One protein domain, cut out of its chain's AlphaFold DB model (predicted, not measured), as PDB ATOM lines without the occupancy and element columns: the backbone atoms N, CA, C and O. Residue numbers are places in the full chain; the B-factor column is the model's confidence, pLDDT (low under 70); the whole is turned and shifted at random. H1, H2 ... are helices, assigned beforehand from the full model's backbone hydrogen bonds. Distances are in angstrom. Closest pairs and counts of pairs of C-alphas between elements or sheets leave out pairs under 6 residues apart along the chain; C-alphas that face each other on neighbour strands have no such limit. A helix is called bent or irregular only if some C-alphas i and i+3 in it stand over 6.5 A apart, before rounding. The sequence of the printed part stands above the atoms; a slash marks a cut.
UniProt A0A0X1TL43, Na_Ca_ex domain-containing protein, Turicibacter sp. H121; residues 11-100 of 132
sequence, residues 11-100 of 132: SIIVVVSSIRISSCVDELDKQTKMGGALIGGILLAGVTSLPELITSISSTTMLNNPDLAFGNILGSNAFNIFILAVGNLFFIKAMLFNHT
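This is residues 11 to 100 of the 132 residues of the protein "Na_Ca_ex domain-containing protein" of Turicibacter sp. H121 (UniProt A0A0X1TL43). The long helix H3 folds back beside H2b, one arm of the bent helix H2, and H1 folds back beside the other arm, H2a, making a loose zigzag of two helical hairpins joined at the bend of H2. Residues 78 to 100, of which 78 to 97 belong to H3, stick out free. The printed part has 90 residues with three named helices, in the order H1, H2, H3, and no named strand; its class is all helix. It is loose, with a radius of gyration of the C-alphas of 16.7 A, and elongated, spanning 55 by 34 by 23 A.

H3, residues 66 to 97, measures 47.0 A and ends at C-alpha 97 (44.058, 48.795, 33.977). It is irregular, with C-alphas 90 and 93 7.1 A apart, and has a kink of 49 degrees near residue 91. H2, residues 36 to 61, was assigned as one helix by its hydrogen bonds but is bent: C-alphas 48 and 51 are 7.2 A apart. Its arms are H2a, residues 36 to 48, 16.5 A, and H2b, residues 51 to 61, 15.3 A. H1, residues 11 to 31, measures 30.6 A from C-alpha 11 (42.472, 31.157, 0.994).

H3 touches H2b with residues 66 to 76 alone, as a hairpin at a shallow tilt of 13 degrees, opposite ways; the closest C-alphas, of Ser 56 and Ala 69, are 4.3 A apart. H2a and H2b stand at a steep tilt of 48 degrees. H1 and H2a form a hairpin and touch at a shallow tilt of 12 degrees, opposite ways, with the C-alphas of Asp 29 and Ile 39 closest at 5.9 A. H1 and H2b are close but not clearly touching. H3 is apart from H1 and H2a. Every O i to N i+4 pair is within hydrogen-bond range in H1 and H2b, against 7 of 9 in H2a and 26 of 28 in H3.

The two C-alphas farthest apart, of Asn 64 and His 99, are 55.2 A apart. The printed part has no cut, and both links are tight. Mean pLDDT of the printed part is 86.7, with residues 34 to 35 and 93 to 100 under 70.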
ATOM      1  N   SER A  11      42.986  30.473  -0.194       92.50
ATOM      2  CA  SER A  11      42.472  31.157   0.994       92.50
ATOM      3  C   SER A  11      43.547  32.028   1.647       92.50
ATOM      4  O   SER A  11      43.269  33.171   2.002       92.50
ATOM      5  N   ILE A  12      44.794  31.549   1.729       95.75
ATOM      6  CA  ILE A  12      45.929  32.348   2.217       95.75
ATOM      7  C   ILE A  12      46.156  33.568   1.320       95.75
ATOM      8  O   ILE A  12      46.316  34.677   1.830       95.75
ATOM      9  N   ILE A  13      46.141  33.390  -0.004       95.56
ATOM     10  CA  ILE A  13      46.306  34.499  -0.954       95.56
ATOM     11  C   ILE A  13      45.210  35.551  -0.751       95.56
ATOM     12  O   ILE A  13      45.520  36.741  -0.686       95.56
ATOM     13  N   VAL A  14      43.951  35.130  -0.616       93.50
ATOM     14  CA  VAL A  14      42.814  36.031  -0.380       93.50
ATOM     15  C   VAL A  14      42.979  36.794   0.935       93.50
ATOM     16  O   VAL A  14      42.848  38.017   0.936       93.50
ATOM     17  N   VAL A  15      43.340  36.112   2.026       92.12
ATOM     18  CA  VAL A  15      43.565  36.745   3.337       92.12
ATOM     19  C   VAL A  15      44.682  37.785   3.259       92.12
ATOM     20  O   VAL A  15      44.488  38.934   3.652       92.12
ATOM     21  N   VAL A  16      45.838  37.422   2.697       94.88
ATOM     22  CA  VAL A  16      46.974  38.346   2.555       94.88
ATOM     23  C   VAL A  16      46.608  39.540   1.672       94.88
ATOM     24  O   VAL A  16      46.989  40.670   1.979       94.88
ATOM     25  N   SER A  17      45.857  39.309   0.596       94.12
ATOM     26  CA  SER A  17      45.435  40.371  -0.323       94.12
ATOM     27  C   SER A  17      44.459  41.336   0.346       94.12
ATOM     28  O   SER A  17      44.639  42.546   0.240       94.12
ATOM     29  N   SER A  18      43.479  40.818   1.094       92.12
ATOM     30  CA  SER A  18      42.532  41.634   1.861       92.12
ATOM     31  C   SER A  18      43.261  42.517   2.884       92.12
ATOM     32  O   SER A  18      43.079  43.732   2.870       92.12
ATOM     33  N   ILE A  19      44.204  41.952   3.653       92.44
ATOM     34  CA  ILE A  19      45.022  42.705   4.625       92.44
ATOM     35  C   ILE A  19      45.826  43.826   3.946       92.44
ATOM     36  O   ILE A  19      45.901  44.948   4.455       92.44
ATOM     37  N   ARG A  20      46.429  43.541   2.783       94.12
ATOM     38  CA  ARG A  20      47.207  44.524   2.011       94.12
ATOM     39  C   ARG A  20      46.340  45.685   1.530       94.12
ATOM     40  O   ARG A  20      46.791  46.827   1.591       94.12
ATOM     41  N   ILE A  21      45.120  45.410   1.069       92.62
ATOM     42  CA  ILE A  21      44.196  46.456   0.614       92.62
ATOM     43  C   ILE A  21      43.715  47.293   1.804       92.62
ATOM     44  O   ILE A  21      43.742  48.516   1.703       92.62
ATOM     45  N   SER A  22      43.369  46.683   2.943       92.06
ATOM     46  CA  SER A  22      43.005  47.431   4.157       92.06
ATOM     47  C   SER A  22      44.126  48.373   4.601       92.06
ATOM     48  O   SER A  22      43.876  49.545   4.851       92.06
ATOM     49  N   SER A  23      45.382  47.915   4.563       90.19
ATOM     50  CA  SER A  23      46.540  48.768   4.881       90.19
ATOM     51  C   SER A  23      46.697  49.948   3.911       90.19
ATOM     52  O   SER A  23      47.147  51.021   4.302       90.19
ATOM     53  N   CYS A  24      46.335  49.760   2.638       90.38
ATOM     54  CA  CYS A  24      46.326  50.835   1.647       90.38
ATOM     55  C   CYS A  24      45.234  51.869   1.958       90.38
ATOM     56  O   CYS A  24      45.486  53.068   1.864       90.38
ATOM     57  N   VAL A  25      44.047  51.417   2.374       89.06
ATOM     58  CA  VAL A  25      42.951  52.297   2.811       89.06
ATOM     59  C   VAL A  25      43.349  53.107   4.045       89.06
ATOM     60  O   VAL A  25      43.114  54.313   4.067       89.06
ATOM     61  N   ASP A  26      44.015  52.487   5.019       86.94
ATOM     62  CA  ASP A  26      44.507  53.183   6.215       86.94
ATOM     63  C   ASP A  26      45.548  54.257   5.871       86.94
ATOM     64  O   ASP A  26      45.600  55.324   6.483       86.94
ATOM     65  N   GLU A  27      46.407  53.988   4.890       88.31
ATOM     66  CA  GLU A  27      47.398  54.954   4.425       88.31
ATOM     67  C   GLU A  27      46.750  56.088   3.620       88.31
ATOM     68  O   GLU A  27      47.129  57.254   3.756       88.31
ATOM     69  N   LEU A  28      45.715  55.766   2.841       86.88
ATOM     70  CA  LEU A  28      44.905  56.749   2.135       86.88
ATOM     71  C   LEU A  28      44.195  57.691   3.117       86.88
ATOM     72  O   LEU A  28      44.210  58.898   2.886       86.88
ATOM     73  N   ASP A  29      43.642  57.179   4.222       85.06
ATOM     74  CA  ASP A  29      43.006  57.985   5.280       85.06
ATOM     75  C   ASP A  29      43.975  59.008   5.891       85.06
ATOM     76  O   ASP A  29      43.629  60.167   6.113       85.06
ATOM     77  N   LYS A  30      45.239  58.622   6.100       83.62
ATOM     78  CA  LYS A  30      46.259  59.531   6.653       83.62
ATOM     79  C   LYS A  30      46.645  60.648   5.689       83.62
ATOM     80  O   LYS A  30      46.936  61.764   6.123       83.62
ATOM     81  N   GLN A  31      46.715  60.343   4.394       85.56
ATOM     82  CA  GLN A  31      47.190  61.288   3.380       85.56
ATOM     83  C   GLN A  31      46.071  62.185   2.856       85.56
ATOM     84  O   GLN A  31      46.271  63.379   2.611       85.56
ATOM     85  N   THR A  32      44.881  61.622   2.691       77.06
ATOM     86  CA  THR A  32      43.708  62.349   2.233       77.06
ATOM     87  C   THR A  32      42.964  62.842   3.465       77.06
ATOM     88  O   THR A  32      42.372  62.070   4.197       77.06
ATOM     89  N   LYS A  33      42.959  64.156   3.721       71.19
ATOM     90  CA  LYS A  33      42.175  64.782   4.814       71.19
ATOM     91  C   LYS A  33      40.648  64.660   4.615       71.19
ATOM     92  O   LYS A  33      39.887  65.516   5.066       71.19
ATOM     93  N   MET A  34      40.198  63.664   3.860       68.38
ATOM     94  CA  MET A  34      38.803  63.302   3.708       68.38
ATOM     95  C   MET A  34      38.313  62.846   5.081       68.38
ATOM     96  O   MET A  34      39.023  62.151   5.797       68.38
ATOM     97  N   GLY A  35      37.141  63.323   5.502       69.94
ATOM     98  CA  GLY A  35      36.664  63.090   6.866       69.94
ATOM     99  C   GLY A  35      36.694  61.601   7.209       69.94
ATOM    100  O   GLY A  35      36.125  60.804   6.464       69.94
ATOM    101  N   GLY A  36      37.326  61.239   8.331       70.25
ATOM    102  CA  GLY A  36      37.620  59.841   8.689       70.25
ATOM    103  C   GLY A  36      36.400  58.913   8.758       70.25
ATOM    104  O   GLY A  36      36.535  57.698   8.678       70.25
ATOM    105  N   ALA A  37      35.183  59.463   8.822       76.25
ATOM    106  CA  ALA A  37      33.948  58.692   8.697       76.25
ATOM    107  C   ALA A  37      33.738  58.083   7.294       76.25
ATOM    108  O   ALA A  37      33.138  57.020   7.173       76.25
ATOM    109  N   LEU A  38      34.220  58.728   6.226       80.81
ATOM    110  CA  LEU A  38      34.044  58.264   4.847       80.81
ATOM    111  C   LEU A  38      35.042  57.153   4.501       80.81
ATOM    112  O   LEU A  38      34.642  56.090   4.027       80.81
ATOM    113  N   ILE A  39      36.329  57.375   4.770       82.31
ATOM    114  CA  ILE A  39      37.376  56.395   4.461       82.31
ATOM    115  C   ILE A  39      37.368  55.262   5.489       82.31
ATOM    116  O   ILE A  39      37.222  54.099   5.113       82.31
ATOM    117  N   GLY A  40      37.428  55.587   6.781       73.88
ATOM    118  CA  GLY A  40      37.400  54.582   7.844       73.88
ATOM    119  C   GLY A  40      36.053  53.866   7.983       73.88
ATOM    120  O   GLY A  40      36.019  52.694   8.339       73.88
ATOM    121  N   GLY A  41      34.937  54.540   7.685       79.56
ATOM    122  CA  GLY A  41      33.601  53.955   7.841       79.56
ATOM    123  C   GLY A  41      33.110  53.177   6.623       79.56
ATOM    124  O   GLY A  41      32.649  52.052   6.769       79.56
ATOM    125  N   ILE A  42      33.192  53.754   5.419       86.25
ATOM    126  CA  ILE A  42      32.601  53.147   4.213       86.25
ATOM    127  C   ILE A  42      33.650  52.368   3.424       86.25
ATOM    128  O   ILE A  42      33.415  51.218   3.051       86.25
ATOM    129  N   LEU A  43      34.810  52.976   3.161       89.00
ATOM    130  CA  LEU A  43      35.817  52.364   2.296       89.00
ATOM    131  C   LEU A  43      36.468  51.148   2.963       89.00
ATOM    132  O   LEU A  43      36.550  50.085   2.348       89.00
ATOM    133  N   LEU A  44      36.881  51.284   4.226       90.19
ATOM    134  CA  LEU A  44      37.493  50.187   4.973       90.19
ATOM    135  C   LEU A  44      36.517  49.019   5.162       90.19
ATOM    136  O   LEU A  44      36.879  47.882   4.863       90.19
ATOM    137  N   ALA A  45      35.271  49.301   5.563       88.62
ATOM    138  CA  ALA A  45      34.232  48.281   5.715       88.62
ATOM    139  C   ALA A  45      33.935  47.549   4.393       88.62
ATOM    140  O   ALA A  45      33.796  46.325   4.366       88.62
ATOM    141  N   GLY A  46      33.892  48.282   3.275       91.38
ATOM    142  CA  GLY A  46      33.709  47.691   1.950       91.38
ATOM    143  C   GLY A  46      34.860  46.765   1.547       91.38
ATOM    144  O   GLY A  46      34.623  45.678   1.024       91.38
ATOM    145  N   VAL A  47      36.107  47.160   1.821       91.56
ATOM    146  CA  VAL A  47      37.295  46.346   1.520       91.56
ATOM    147  C   VAL A  47      37.321  45.050   2.327       91.56
ATOM    148  O   VAL A  47      37.648  43.999   1.774       91.56
ATOM    149  N   THR A  48      36.963  45.098   3.612       89.94
ATOM    150  CA  THR A  48      36.964  43.905   4.469       89.94
ATOM    151  C   THR A  48      35.884  42.898   4.081       89.94
ATOM    152  O   THR A  48      36.126  41.701   4.186       89.94
ATOM    153  N   SER A  49      34.747  43.356   3.545       92.62
ATOM    154  CA  SER A  49      33.658  42.480   3.079       92.62
ATOM    155  C   SER A  49      33.743  42.091   1.599       92.62
ATOM    156  O   SER A  49      32.913  41.335   1.092       92.62
ATOM    157  N   LEU A  50      34.763  42.559   0.875       93.31
ATOM    158  CA  LEU A  50      34.948  42.243  -0.540       93.31
ATOM    159  C   LEU A  50      35.152  40.736  -0.816       93.31
ATOM    160  O   LEU A  50      34.530  40.228  -1.753       93.31
ATOM    161  N   PRO A  51      35.958  39.984  -0.036       91.69
ATOM    162  CA  PRO A  51      36.101  38.538  -0.237       91.69
ATOM    163  C   PRO A  51      34.774  37.787  -0.079       91.69
ATOM    164  O   PRO A  51      34.476  36.867  -0.843       91.69
ATOM    165  N   GLU A  52      33.962  38.207   0.889       93.00
ATOM    166  CA  GLU A  52      32.651  37.629   1.180       93.00
ATOM    167  C   GLU A  52      31.686  37.908   0.025       93.00
ATOM    168  O   GLU A  52      31.029  36.989  -0.462       93.00
ATOM    169  N   LEU A  53      31.664  39.147  -0.475       94.12
ATOM    170  CA  LEU A  53      30.860  39.545  -1.627       94.12
ATOM    171  C   LEU A  53      31.197  38.708  -2.868       94.12
ATOM    172  O   LEU A  53      30.298  38.159  -3.506       94.12
ATOM    173  N   ILE A  54      32.486  38.579  -3.194       94.69
ATOM    174  CA  ILE A  54      32.941  37.791  -4.346       94.69
ATOM    175  C   ILE A  54      32.551  36.320  -4.171       94.69
ATOM    176  O   ILE A  54      32.056  35.702  -5.114       94.69
ATOM    177  N   THR A  55      32.712  35.769  -2.965       94.00
ATOM    178  CA  THR A  55      32.338  34.382  -2.660       94.00
ATOM    179  C   THR A  55      30.841  34.163  -2.870       94.00
ATOM    180  O   THR A  55      30.474  33.268  -3.627       94.00
ATOM    181  N   SER A  56      29.984  35.029  -2.321       95.06
ATOM    182  CA  SER A  56      28.524  34.956  -2.491       95.06
ATOM    183  C   SER A  56      28.075  35.106  -3.951       95.06
ATOM    184  O   SER A  56      27.167  34.403  -4.406       95.06
ATOM    185  N   ILE A  57      28.708  36.004  -4.718       96.00
ATOM    186  CA  ILE A  57      28.417  36.162  -6.150       96.00
ATOM    187  C   ILE A  57      28.838  34.903  -6.908       96.00
ATOM    188  O   ILE A  57      28.061  34.384  -7.708       96.00
ATOM    189  N   SER A  58      30.042  34.389  -6.655       94.94
ATOM    190  CA  SER A  58      30.561  33.210  -7.353       94.94
ATOM    191  C   SER A  58      29.753  31.948  -7.037       94.94
ATOM    192  O   SER A  58      29.442  31.180  -7.947       94.94
ATOM    193  N   SER A  59      29.316  31.762  -5.788       95.12
ATOM    194  CA  SER A  59      28.497  30.613  -5.403       95.12
ATOM    195  C   SER A  59      27.122  30.641  -6.070       95.12
ATOM    196  O   SER A  59      26.632  29.610  -6.530       95.12
ATOM    197  N   THR A  60      26.531  31.831  -6.200       94.06
ATOM    198  CA  THR A  60      25.217  32.011  -6.826       94.06
ATOM    199  C   THR A  60      25.293  31.920  -8.350       94.06
ATOM    200  O   THR A  60      24.482  31.235  -8.961       94.06
ATOM    201  N   THR A  61      26.268  32.581  -8.978       94.44
ATOM    202  CA  THR A  61      26.330  32.717 -10.447       94.44
ATOM    203  C   THR A  61      27.119  31.607 -11.134       94.44
ATOM    204  O   THR A  61      26.720  31.150 -12.202       94.44
ATOM    205  N   MET A  62      28.228  31.153 -10.544       95.06
ATOM    206  CA  MET A  62      29.093  30.134 -11.151       95.06
ATOM    207  C   MET A  62      28.725  28.729 -10.679       95.06
ATOM    208  O   MET A  62      28.748  27.788 -11.467       95.06
ATOM    209  N   LEU A  63      28.373  28.587  -9.399       93.69
ATOM    210  CA  LEU A  63      28.023  27.298  -8.798       93.69
ATOM    211  C   LEU A  63      26.517  27.004  -8.802       93.69
ATOM    212  O   LEU A  63      26.141  25.870  -8.514       93.69
ATOM    213  N   ASN A  64      25.672  27.990  -9.134       93.62
ATOM    214  CA  ASN A  64      24.205  27.900  -9.080       93.62
ATOM    215  C   ASN A  64      23.689  27.350  -7.739       93.62
ATOM    216  O   ASN A  64      22.706  26.613  -7.690       93.62
ATOM    217  N   ASN A  65      24.379  27.692  -6.647       95.00
ATOM    218  CA  ASN A  65      24.082  27.187  -5.316       95.00
ATOM    219  C   ASN A  65      23.912  28.359  -4.331       95.00
ATOM    220  O   ASN A  65      24.888  28.808  -3.718       95.00
ATOM    221  N   PRO A  66      22.686  28.896  -4.203       92.38
ATOM    222  CA  PRO A  66      22.407  30.040  -3.341       92.38
ATOM    223  C   PRO A  66      22.558  29.707  -1.851       92.38
ATOM    224  O   PRO A  66      22.890  30.596  -1.069       92.38
ATOM    225  N   ASP A  67      22.412  28.442  -1.451       95.31
ATOM    226  CA  ASP A  67      22.567  28.026  -0.051       95.31
ATOM    227  C   ASP A  67      23.993  28.285   0.457       95.31
ATOM    228  O   ASP A  67      24.195  28.689   1.603       95.31
ATOM    229  N   LEU A  68      24.994  28.154  -0.422       94.94
ATOM    230  CA  LEU A  68      26.378  28.521  -0.110       94.94
ATOM    231  C   LEU A  68      26.552  30.032   0.094       94.94
ATOM    232  O   LEU A  68      27.344  30.440   0.942       94.94
ATOM    233  N   ALA A  69      25.809  30.865  -0.643       94.12
ATOM    234  CA  ALA A  69      25.835  32.315  -0.443       94.12
ATOM    235  C   ALA A  69      25.222  32.691   0.914       94.12
ATOM    236  O   ALA A  69      25.792  33.497   1.647       94.12
ATOM    237  N   PHE A  70      24.099  32.063   1.282       94.44
ATOM    238  CA  PHE A  70      23.483  32.243   2.598       94.44
ATOM    239  C   PHE A  70      24.410  31.798   3.730       94.44
ATOM    240  O   PHE A  70      24.596  32.540   4.695       94.44
ATOM    241  N   GLY A  71      25.038  30.628   3.587       95.19
ATOM    242  CA  GLY A  71      26.019  30.131   4.548       95.19
ATOM    243  C   GLY A  71      27.212  31.074   4.712       95.19
ATOM    244  O   GLY A  71      27.627  31.339   5.837       95.19
ATOM    245  N   ASN A  72      27.713  31.640   3.610       94.25
ATOM    246  CA  ASN A  72      28.796  32.620   3.631       94.25
ATOM    247  C   ASN A  72      28.406  33.901   4.390       94.25
ATOM    248  O   ASN A  72      29.141  34.315   5.279       94.25
ATOM    249  N   ILE A  73      27.234  34.482   4.103       93.12
ATOM    250  CA  ILE A  73      26.765  35.728   4.741       93.12
ATOM    251  C   ILE A  73      26.493  35.538   6.241       93.12
ATOM    252  O   ILE A  73      26.884  36.368   7.062       93.12
ATOM    253  N   LEU A  74      25.805  34.458   6.618       94.50
ATOM    254  CA  LEU A  74      25.504  34.190   8.027       94.50
ATOM    255  C   LEU A  74      26.776  33.837   8.803       94.50
ATOM    256  O   LEU A  74      26.984  34.333   9.912       94.50
ATOM    257  N   GLY A  75      27.638  33.012   8.204       94.12
ATOM    258  CA  GLY A  75      28.901  32.591   8.793       94.12
ATOM    259  C   GLY A  75      29.863  33.755   9.019       94.12
ATOM    260  O   GLY A  75      30.428  33.857  10.106       94.12
ATOM    261  N   SER A  76      30.020  34.657   8.043       93.12
ATOM    262  CA  SER A  76      30.925  35.805   8.170       93.12
ATOM    263  C   SER A  76      30.462  36.797   9.236       93.12
ATOM    264  O   SER A  76      31.261  37.224  10.068       93.12
ATOM    265  N   ASN A  77      29.161  37.097   9.303       92.19
ATOM    266  CA  ASN A  77      28.607  37.978  10.331       92.19
ATOM    267  C   ASN A  77      28.773  37.393  11.741       92.19
ATOM    268  O   ASN A  77      29.199  38.098  12.659       92.19
ATOM    269  N   ALA A  78      28.493  36.098  11.912       94.19
ATOM    270  CA  ALA A  78      28.717  35.413  13.181       94.19
ATOM    271  C   ALA A  78      30.207  35.403  13.562       94.19
ATOM    272  O   ALA A  78      30.552  35.679  14.712       94.19
ATOM    273  N   PHE A  79      31.095  35.147  12.596       92.81
ATOM    274  CA  PHE A  79      32.541  35.166  12.805       92.81
ATOM    275  C   PHE A  79      33.059  36.558  13.193       92.81
ATOM    276  O   PHE A  79      33.870  36.665  14.111       92.81
ATOM    277  N   ASN A  80      32.550  37.626  12.571       91.12
ATOM    278  CA  ASN A  80      32.901  39.009  12.906       91.12
ATOM    279  C   ASN A  80      32.519  39.361  14.350       91.12
ATOM    280  O   ASN A  80      33.329  39.909  15.097       91.12
ATOM    281  N   ILE A  81      31.312  38.996  14.789       92.00
ATOM    282  CA  ILE A  81      30.898  39.206  16.184       92.00
ATOM    283  C   ILE A  81      31.767  38.364  17.127       92.00
ATOM    284  O   ILE A  81      32.234  38.861  18.154       92.00
ATOM    285  N   PHE A  82      32.027  37.107  16.766       93.06
ATOM    286  CA  PHE A  82      32.845  36.197  17.559       93.06
ATOM    287  C   PHE A  82      34.273  36.717  17.755       93.06
ATOM    288  O   PHE A  82      34.745  36.778  18.890       93.06
ATOM    289  N   ILE A  83      34.961  37.139  16.690       90.44
ATOM    290  CA  ILE A  83      36.344  37.618  16.800       90.44
ATOM    291  C   ILE A  83      36.430  38.921  17.603       90.44
ATOM    292  O   ILE A  83      37.372  39.094  18.376       90.44
ATOM    293  N   LEU A  84      35.424  39.798  17.505       88.56
ATOM    294  CA  LEU A  84      35.327  40.994  18.345       88.56
ATOM    295  C   LEU A  84      35.088  40.639  19.816       88.56
ATOM    296  O   LEU A  84      35.712  41.230  20.697       88.56
ATOM    297  N   ALA A  85      34.221  39.667  20.107       87.62
ATOM    298  CA  ALA A  85      33.987  39.192  21.469       87.62
ATOM    299  C   ALA A  85      35.261  38.587  22.079       87.62
ATOM    300  O   ALA A  85      35.652  38.937  23.193       87.62
ATOM    301  N   VAL A  86      35.956  37.738  21.319       90.38
ATOM    302  CA  VAL A  86      37.239  37.147  21.715       90.38
ATOM    303  C   VAL A  86      38.299  38.232  21.922       90.38
ATOM    304  O   VAL A  86      38.968  38.242  22.954       90.38
ATOM    305  N   GLY A  87      38.417  39.184  20.993       88.19
ATOM    306  CA  GLY A  87      39.314  40.330  21.122       88.19
ATOM    307  C   GLY A  87      39.051  41.109  22.411       88.19
ATOM    308  O   GLY A  87      39.972  41.337  23.193       88.19
ATOM    309  N   ASN A  88      37.790  41.428  22.697       84.25
ATOM    310  CA  ASN A  88      37.414  42.109  23.935       84.25
ATOM    311  C   ASN A  88      37.834  41.332  25.188       84.25
ATOM    312  O   ASN A  88      38.354  41.949  26.111       84.25
ATOM    313  N   LEU A  89      37.686  40.004  25.224       85.12
ATOM    314  CA  LEU A  89      38.125  39.192  26.368       85.12
ATOM    315  C   LEU A  89      39.639  39.284  26.605       85.12
ATOM    316  O   LEU A  89      40.075  39.419  27.750       85.12
ATOM    317  N   PHE A  90      40.445  39.262  25.540       84.88
ATOM    318  CA  PHE A  90      41.900  39.392  25.653       84.88
ATOM    319  C   PHE A  90      42.338  40.809  26.048       84.88
ATOM    320  O   PHE A  90      43.254  40.971  26.859       84.88
ATOM    321  N   PHE A  91      41.676  41.838  25.517       78.19
ATOM    322  CA  PHE A  91      42.024  43.235  25.779       78.19
ATOM    323  C   PHE A  91      41.356  43.819  27.030       78.19
ATOM    324  O   PHE A  91      41.765  44.894  27.468       78.19
ATOM    325  N   ILE A  92      40.421  43.107  27.675       73.12
ATOM    326  CA  ILE A  92      39.664  43.602  28.838       73.12
ATOM    327  C   ILE A  92      40.587  44.071  29.965       73.12
ATOM    328  O   ILE A  92      40.371  45.121  30.563       73.12
ATOM    329  N   LYS A  93      41.681  43.343  30.220       61.78
ATOM    330  CA  LYS A  93      42.626  43.687  31.289       61.78
ATOM    331  C   LYS A  93      43.454  44.928  30.936       61.78
ATOM    332  O   LYS A  93      43.666  45.778  31.791       61.78
ATOM    333  N   ALA A  94      43.890  45.061  29.684       64.69
ATOM    334  CA  ALA A  94      44.610  46.249  29.219       64.69
ATOM    335  C   ALA A  94      43.697  47.488  29.175       64.69
ATOM    336  O   ALA A  94      44.124  48.588  29.515       64.69
ATOM    337  N   MET A  95      42.425  47.298  28.817       60.91
ATOM    338  CA  MET A  95      41.414  48.350  28.760       60.91
ATOM    339  C   MET A  95      41.022  48.854  30.157       60.91
ATOM    340  O   MET A  95      40.892  50.059  30.348       60.91
ATOM    341  N   LEU A  96      40.894  47.955  31.141       61.88
ATOM    342  CA  LEU A  96      40.513  48.298  32.517       61.88
ATOM    343  C   LEU A  96      41.665  48.874  33.355       61.88
ATOM    344  O   LEU A  96      41.425  49.723  34.210       61.88
ATOM    345  N   PHE A  97      42.906  48.423  33.137       59.19
ATOM    346  CA  PHE A  97      44.058  48.795  33.977       59.19
ATOM    347  C   PHE A  97      45.019  49.805  33.339       59.19
ATOM    348  O   PHE A  97      46.042  50.143  33.948       59.19
ATOM    349  N   ASN A  98      44.704  50.324  32.147       55.16
ATOM    350  CA  ASN A  98      45.450  51.444  31.588       55.16
ATOM    351  C   ASN A  98      45.321  52.649  32.531       55.16
ATOM    352  O   ASN A  98      44.266  53.271  32.641       55.16
ATOM    353  N   HIS A  99      46.413  52.969  33.227       54.88
ATOM    354  CA  HIS A  99      46.529  54.154  34.064       54.88
ATOM    355  C   HIS A  99      46.474  55.383  33.159       54.88
ATOM    356  O   HIS A  99      47.485  55.841  32.626       54.88
ATOM    357  N   THR A 100      45.273  55.913  32.947       56.00
ATOM    358  CA  THR A 100      45.096  57.141  32.185       56.00
ATOM    359  C   THR A 100      45.714  58.291  32.973       56.00
ATOM    360  O   THR A 100      45.189  58.696  34.012       56.00
TER     361      THR A 100